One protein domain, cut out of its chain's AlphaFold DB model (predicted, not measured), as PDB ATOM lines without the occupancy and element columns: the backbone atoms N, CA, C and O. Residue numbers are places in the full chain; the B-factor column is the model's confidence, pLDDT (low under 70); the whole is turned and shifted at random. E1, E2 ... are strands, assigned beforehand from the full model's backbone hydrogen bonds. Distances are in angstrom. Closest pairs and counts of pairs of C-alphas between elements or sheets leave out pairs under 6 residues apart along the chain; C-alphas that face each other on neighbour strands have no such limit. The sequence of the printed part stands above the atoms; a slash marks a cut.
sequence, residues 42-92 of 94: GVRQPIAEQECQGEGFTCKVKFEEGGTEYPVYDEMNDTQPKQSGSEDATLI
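What this domain is: This is residues 42 to 92 of the 94 residues of an uncharacterized protein of Gramella fulva (UniProt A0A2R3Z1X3). Little regular structure is present: this is a small rounded body made mostly of loops, with the short strand E2 between residues 70 to 71 on one side and residues 90 to 91 on the other, and the strand E1 away from it. The printed part has 51 residues, with no named helix and two named strands, E1 then E2; the class is all strand, with 9 residues in named elements. It is compact, with a radius of gyration of the C-alphas of 10.5 A and spans of 27 by 24 by 17 A.

How they stand to each other: E1, residues 43 to 48, and E2, residues 60 to 62, are apart, and each pairs with no named strand. Residues 57 to 58 pair antiparallel with residues 83 to 84. Residues 60 to 61 of E2 pair antiparallel with residues 70 to 71, and residues 61 to 62 of E2 pair parallel with residues 90 to 91.

Where its parts are: E1 runs 16.4 A from C-alpha 43 at (12.810, -16.350, 33.517). E2 spans 7.1 A and ends with C-alpha 62 at (24.962, -8.161, 26.956).

The domain as a whole: The C-alphas of Glu 65 and Asn 77, the two farthest apart, are 28.3 A apart. E1 to E2 is a long link of 11 residues, and residues 63 to 92 hold no named element. The printed part has no cut; its mean pLDDT is 93.4, and no printed residue is under 70.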
ATOM      1  N   GLY A  42      12.554 -12.370  34.959       90.62
ATOM      2  CA  GLY A  42      12.279 -13.411  35.958       90.62
ATOM      3  C   GLY A  42      12.293 -14.843  35.411       90.62
ATOM      4  O   GLY A  42      11.953 -15.780  36.131       90.62
ATOM      5  N   VAL A  43      12.669 -15.032  34.143       92.50
ATOM      6  CA  VAL A  43      12.810 -16.350  33.517       92.50
ATOM      7  C   VAL A  43      14.281 -16.607  33.227       92.50
ATOM      8  O   VAL A  43      14.948 -15.788  32.593       92.50
ATOM      9  N   ARG A  44      14.784 -17.769  33.654       92.25
ATOM     10  CA  ARG A  44      16.141 -18.202  33.309       92.25
ATOM     11  C   ARG A  44      16.203 -18.711  31.882       92.25
ATOM     12  O   ARG A  44      15.486 -19.643  31.516       92.25
ATOM     13  N   GLN A  45      17.073 -18.099  31.096       92.50
ATOM     14  CA  GLN A  45      17.326 -18.457  29.712       92.50
ATOM     15  C   GLN A  45      18.731 -19.045  29.593       92.50
ATOM     16  O   GLN A  45      19.675 -18.441  30.106       92.50
ATOM     17  N   PRO A  46      18.881 -20.216  28.952       92.94
ATOM     18  CA  PRO A  46      20.193 -20.785  28.711       92.94
ATOM     19  C   PRO A  46      20.929 -19.981  27.637       92.94
ATOM     20  O   PRO A  46      20.341 -19.621  26.617       92.94
ATOM     21  N   ILE A  47      22.222 -19.783  27.838       92.88
ATOM     22  CA  ILE A  47      23.168 -19.218  26.878       92.88
ATOM     23  C   ILE A  47      24.329 -20.199  26.669       92.88
ATOM     24  O   ILE A  47      24.411 -21.246  27.318       92.88
ATOM     25  N   ALA A  48      25.210 -19.897  25.717       91.88
ATOM     26  CA  ALA A  48      26.466 -20.630  25.596       91.88
ATOM     27  C   ALA A  48      27.328 -20.412  26.849       91.88
ATOM     28  O   ALA A  48      27.297 -19.323  27.422       91.88
ATOM     29  N   GLU A  49      28.109 -21.423  27.232       92.69
ATOM     30  CA  GLU A  49      29.113 -21.326  28.298       92.69
ATOM     31  C   GLU A  49      29.981 -20.069  28.134       92.69
ATOM     32  O   GLU A  49      30.527 -19.811  27.056       92.69
ATOM     33  N   GLN A  50      30.088 -19.279  29.197       92.38
ATOM     34  CA  GLN A  50      30.928 -18.097  29.272       92.38
ATOM     35  C   GLN A  50      32.182 -18.423  30.076       92.38
ATOM     36  O   GLN A  50      32.128 -18.843  31.232       92.38
ATOM     37  N   GLU A  51      33.336 -18.151  29.471       89.06
ATOM     38  CA  GLU A  51      34.650 -18.283  30.106       89.06
ATOM     39  C   GLU A  51      34.886 -17.120  31.088       89.06
ATOM     40  O   GLU A  51      35.708 -16.227  30.872       89.06
ATOM     41  N   CYS A  52      34.111 -17.107  32.171       89.19
ATOM     42  CA  CYS A  52      34.217 -16.159  33.269       89.19
ATOM     43  C   CYS A  52      35.460 -16.494  34.112       89.19
ATOM     44  O   CYS A  52      35.401 -17.299  35.039       89.19
ATOM     45  N   GLN A  53      36.617 -15.931  33.755       86.38
ATOM     46  CA  GLN A  53      37.882 -16.198  34.446       86.38
ATOM     47  C   GLN A  53      38.229 -15.082  35.436       86.38
ATOM     48  O   GLN A  53      38.170 -13.901  35.094       86.38
ATOM     49  N   GLY A  54      38.668 -15.462  36.638       88.94
ATOM     50  CA  GLY A  54      39.151 -14.549  37.679       88.94
ATOM     51  C   GLY A  54      38.159 -14.319  38.820       88.94
ATOM     52  O   GLY A  54      37.097 -14.929  38.884       88.94
ATOM     53  N   GLU A  55      38.532 -13.430  39.740       90.06
ATOM     54  CA  GLU A  55      37.772 -13.122  40.954       90.06
ATOM     55  C   GLU A  55      37.657 -11.603  41.150       90.06
ATOM     56  O   GLU A  55      38.497 -10.839  40.672       90.06
ATOM     57  N   GLY A  56      36.642 -11.170  41.902       91.50
ATOM     58  CA  GLY A  56      36.466  -9.774  42.326       91.50
ATOM     59  C   GLY A  56      35.292  -9.042  41.676       91.50
ATOM     60  O   GLY A  56      34.768  -8.108  42.278       91.50
ATOM     61  N   PHE A  57      34.815  -9.507  40.520       95.81
ATOM     62  CA  PHE A  57      33.644  -8.957  39.836       95.81
ATOM     63  C   PHE A  57      32.618 -10.042  39.512       95.81
ATOM     64  O   PHE A  57      32.891 -11.240  39.594       95.81
ATOM     65  N   THR A  58      31.412  -9.615  39.148       96.81
ATOM     66  CA  THR A  58      30.364 -10.496  38.627       96.81
ATOM     67  C   THR A  58      30.537 -10.656  37.125       96.81
ATOM     68  O   THR A  58      30.648  -9.661  36.410       96.81
ATOM     69  N   CYS A  59      30.517 -11.895  36.641       97.06
ATOM     70  CA  CYS A  59      30.488 -12.161  35.213       97.06
ATOM     71  C   CYS A  59      29.160 -11.692  34.620       97.06
ATOM     72  O   CYS A  59      28.087 -12.051  35.113       97.06
ATOM     73  N   LYS A  60      29.238 -10.872  33.573       97.12
ATOM     74  CA  LYS A  60      28.081 -10.262  32.923       97.12
ATOM     75  C   LYS A  60      28.161 -10.438  31.414       97.12
ATOM     76  O   LYS A  60      29.247 -10.427  30.837       97.12
ATOM     77  N   VAL A  61      27.004 -10.522  30.772       96.38
ATOM     78  CA  VAL A  61      26.864 -10.514  29.312       96.38
ATOM     79  C   VAL A  61      25.855  -9.465  28.865       96.38
ATOM     80  O   VAL A  61      24.991  -9.058  29.636       96.38
ATOM     81  N   LYS A  62      25.940  -9.037  27.611       95.94
ATOM     82  CA  LYS A  62      24.962  -8.161  26.956       95.94
ATOM     83  C   LYS A  62      24.749  -8.604  25.516       95.94
ATOM     84  O   LYS A  62      25.639  -9.205  24.923       95.94
ATOM     85  N   PHE A  63      23.585  -8.293  24.960       94.19
ATOM     86  CA  PHE A  63      23.214  -8.703  23.599       94.19
ATOM     87  C   PHE A  63      23.468  -7.633  22.532       94.19
ATOM     88  O   PHE A  63      23.473  -7.926  21.342       94.19
ATOM     89  N   GLU A  64      23.692  -6.391  22.954       94.19
ATOM     90  CA  GLU A  64      23.960  -5.257  22.074       94.19
ATOM     91  C   GLU A  64      24.932  -4.276  22.738       94.19
ATOM     92  O   GLU A  64      25.098  -4.256  23.965       94.19
ATOM     93  N   GLU A  65      25.604  -3.457  21.931       93.19
ATOM     94  CA  GLU A  65      26.492  -2.416  22.445       93.19
ATOM     95  C   GLU A  65      25.693  -1.379  23.248       93.19
ATOM     96  O   GLU A  65      24.745  -0.781  22.750       93.19
ATOM     97  N   GLY A  66      26.074  -1.173  24.514       90.69
ATOM     98  CA  GLY A  66      25.367  -0.265  25.426       90.69
ATOM     99  C   GLY A  66      24.020  -0.786  25.945       90.69
ATOM    100  O   GLY A  66      23.318  -0.042  26.629       90.69
ATOM    101  N   GLY A  67      23.662  -2.036  25.637       92.12
ATOM    102  CA  GLY A  67      22.447  -2.676  26.133       92.12
ATOM    103  C   GLY A  67      22.526  -3.103  27.599       92.12
ATOM    104  O   GLY A  67      23.524  -2.892  28.291       92.12
ATOM    105  N   THR A  68      21.457  -3.748  28.063       95.44
ATOM    106  CA  THR A  68      21.365  -4.289  29.424       95.44
ATOM    107  C   THR A  68      22.410  -5.374  29.666       95.44
ATOM    108  O   THR A  68      22.584  -6.279  28.847       95.44
ATOM    109  N   GLU A  69      23.058  -5.300  30.825       96.94
ATOM    110  CA  GLU A  69      23.987  -6.319  31.301       96.94
ATOM    111  C   GLU A  69      23.264  -7.325  32.199       96.94
ATOM    112  O   GLU A  69      22.538  -6.949  33.122       96.94
ATOM    113  N   TYR A  70      23.490  -8.610  31.943       96.75
ATOM    114  CA  TYR A  70      22.886  -9.721  32.663       96.75
ATOM    115  C   TYR A  70      23.966 -10.523  33.390       96.75
ATOM    116  O   TYR A  70      24.925 -10.947  32.739       96.75
ATOM    117  N   PRO A  71      23.834 -10.762  34.706       97.19
ATOM    118  CA  PRO A  71      24.706 -11.681  35.426       97.19
ATOM    119  C   PRO A  71      24.595 -13.100  34.864       97.19
ATOM    120  O   PRO A  71      23.494 -13.561  34.556       97.19
ATOM    121  N   VAL A  72      25.732 -13.784  34.764       96.75
ATOM    122  CA  VAL A  72      25.821 -15.163  34.274       96.75
ATOM    123  C   VAL A  72      25.822 -16.138  35.446       96.75
ATOM    124  O   VAL A  72      26.532 -15.922  36.425       96.75
ATOM    125  N   TYR A  73      25.054 -17.216  35.340       95.88
ATOM    126  CA  TYR A  73      24.947 -18.300  36.320       95.88
ATOM    127  C   TYR A  73      25.406 -19.615  35.689       95.88
ATOM    128  O   TYR A  73      25.087 -19.851  34.527       95.88
ATOM    129  N   ASP A  74      26.114 -20.453  36.448       92.81
ATOM    130  CA  ASP A  74      26.679 -21.718  35.953       92.81
ATOM    131  C   ASP A  74      25.583 -22.779  35.800       92.81
ATOM    132  O   ASP A  74      25.453 -23.451  34.778       92.81
ATOM    133  N   GLU A  75      24.697 -22.860  36.794       90.00
ATOM    134  CA  GLU A  75      23.585 -23.799  36.808       90.00
ATOM    135  C   GLU A  75      22.213 -23.116  36.882       90.00
ATOM    136  O   GLU A  75      22.012 -22.028  37.431       90.00
ATOM    137  N   MET A  76      21.191 -23.834  36.406       88.00
ATOM    138  CA  MET A  76      19.808 -23.353  36.382       88.00
ATOM    139  C   MET A  76      19.259 -22.981  37.766       88.00
ATOM    140  O   MET A  76      18.342 -22.167  37.834       88.00
ATOM    141  N   ASN A  77      19.799 -23.528  38.858       89.56
ATOM    142  CA  ASN A  77      19.334 -23.270  40.227       89.56
ATOM    143  C   ASN A  77      20.313 -22.435  41.065       89.56
ATOM    144  O   ASN A  77      20.058 -22.219  42.251       89.56
ATOM    145  N   ASP A  78      21.401 -21.943  40.471       92.31
ATOM    146  CA  ASP A  78      22.386 -21.163  41.209       92.31
ATOM    147  C   ASP A  78      21.788 -19.885  41.762       92.31
ATOM    148  O   ASP A  78      21.064 -19.171  41.081       92.31
ATOM    149  N   THR A  79      22.114 -19.558  43.003       92.31
ATOM    150  CA  THR A  79      21.675 -18.299  43.621       92.31
ATOM    151  C   THR A  79      22.714 -17.195  43.483       92.31
ATOM    152  O   THR A  79      22.399 -16.027  43.698       92.31
ATOM    153  N   GLN A  80      23.941 -17.554  43.099       94.75
ATOM    154  CA  GLN A  80      25.058 -16.636  42.942       94.75
ATOM    155  C   GLN A  80      25.565 -16.686  41.501       94.75
ATOM    156  O   GLN A  80      25.661 -17.776  40.940       94.75
ATOM    157  N   PRO A  81      25.868 -15.531  40.894       95.38
ATOM    158  CA  PRO A  81      26.439 -15.497  39.560       95.38
ATOM    159  C   PRO A  81      27.914 -15.915  39.582       95.38
ATOM    160  O   PRO A  81      28.594 -15.801  40.607       95.38
ATOM    161  N   LYS A  82      28.424 -16.332  38.424       94.94
ATOM    162  CA  LYS A  82      29.842 -16.619  38.194       94.94
ATOM    163  C   LYS A  82      30.683 -15.378  38.477       94.94
ATOM    164  O   LYS A  82      30.267 -14.240  38.232       94.94
ATOM    165  N   GLN A  83      31.886 -15.607  38.984       96.00
ATOM    166  CA  GLN A  83      32.856 -14.540  39.198       96.00
ATOM    167  C   GLN A  83      33.653 -14.265  37.924       96.00
ATOM    168  O   GLN A  83      33.779 -15.116  37.052       96.00
ATOM    169  N   SER A  84      34.162 -13.047  37.814       95.62
ATOM    170  CA  SER A  84      35.003 -12.583  36.719       95.62
ATOM    171  C   SER A  84      36.128 -11.722  37.283       95.62
ATOM    172  O   SER A  84      35.961 -11.046  38.300       95.62
ATOM    173  N   GLY A  85      37.273 -11.723  36.607       94.44
ATOM    174  CA  GLY A  85      38.367 -10.782  36.841       94.44
ATOM    175  C   GLY A  85      38.163  -9.423  36.162       94.44
ATOM    176  O   GLY A  85      39.002  -8.543  36.327       94.44
ATOM    177  N   SER A  86      37.077  -9.248  35.402       92.81
ATOM    178  CA  SER A  86      36.714  -8.002  34.718       92.81
ATOM    179  C   SER A  86      35.324  -7.515  35.129       92.81
ATOM    180  O   SER A  86      34.401  -8.316  35.279       92.81
ATOM    181  N   GLU A  87      35.178  -6.194  35.260       94.00
ATOM    182  CA  GLU A  87      33.895  -5.514  35.477       94.00
ATOM    183  C   GLU A  87      33.051  -5.426  34.191       94.00
ATOM    184  O   GLU A  87      31.829  -5.264  34.261       94.00
ATOM    185  N   ASP A  88      33.683  -5.551  33.023       94.06
ATOM    186  CA  ASP A  88      33.032  -5.379  31.726       94.06
ATOM    187  C   ASP A  88      32.156  -6.579  31.347       94.06
ATOM    188  O   ASP A  88      32.545  -7.737  31.513       94.06
ATOM    189  N   ALA A  89      30.984  -6.304  30.767       95.00
ATOM    190  CA  ALA A  89      30.127  -7.343  30.208       95.00
ATOM    191  C   ALA A  89      30.580  -7.796  28.812       95.00
ATOM    192  O   ALA A  89      30.819  -6.973  27.919       95.00
ATOM    193  N   THR A  90      30.586  -9.111  28.590       95.00
ATOM    194  CA  THR A  90      30.868  -9.723  27.286       95.00
ATOM    195  C   THR A  90      29.686  -9.523  26.338       95.00
ATOM    196  O   THR A  90      28.547  -9.855  26.665       95.00
ATOM    197  N   LEU A  91      29.944  -8.986  25.144       94.75
ATOM    198  CA  LEU A  91      28.934  -8.905  24.090       94.75
ATOM    199  C   LEU A  91      28.753 -10.290  23.454       94.75
ATOM    200  O   LEU A  91      29.689 -10.821  22.858       94.75
ATOM    201  N   ILE A  92      27.555 -10.856  23.568       92.12
ATOM    202  CA  ILE A  92      27.195 -12.156  22.997       92.12
ATOM    203  C   ILE A  92      26.056 -11.997  21.992       92.12
ATOM    204  O   ILE A  92      25.194 -11.136  22.144       92.12
TER     205      ILE A  92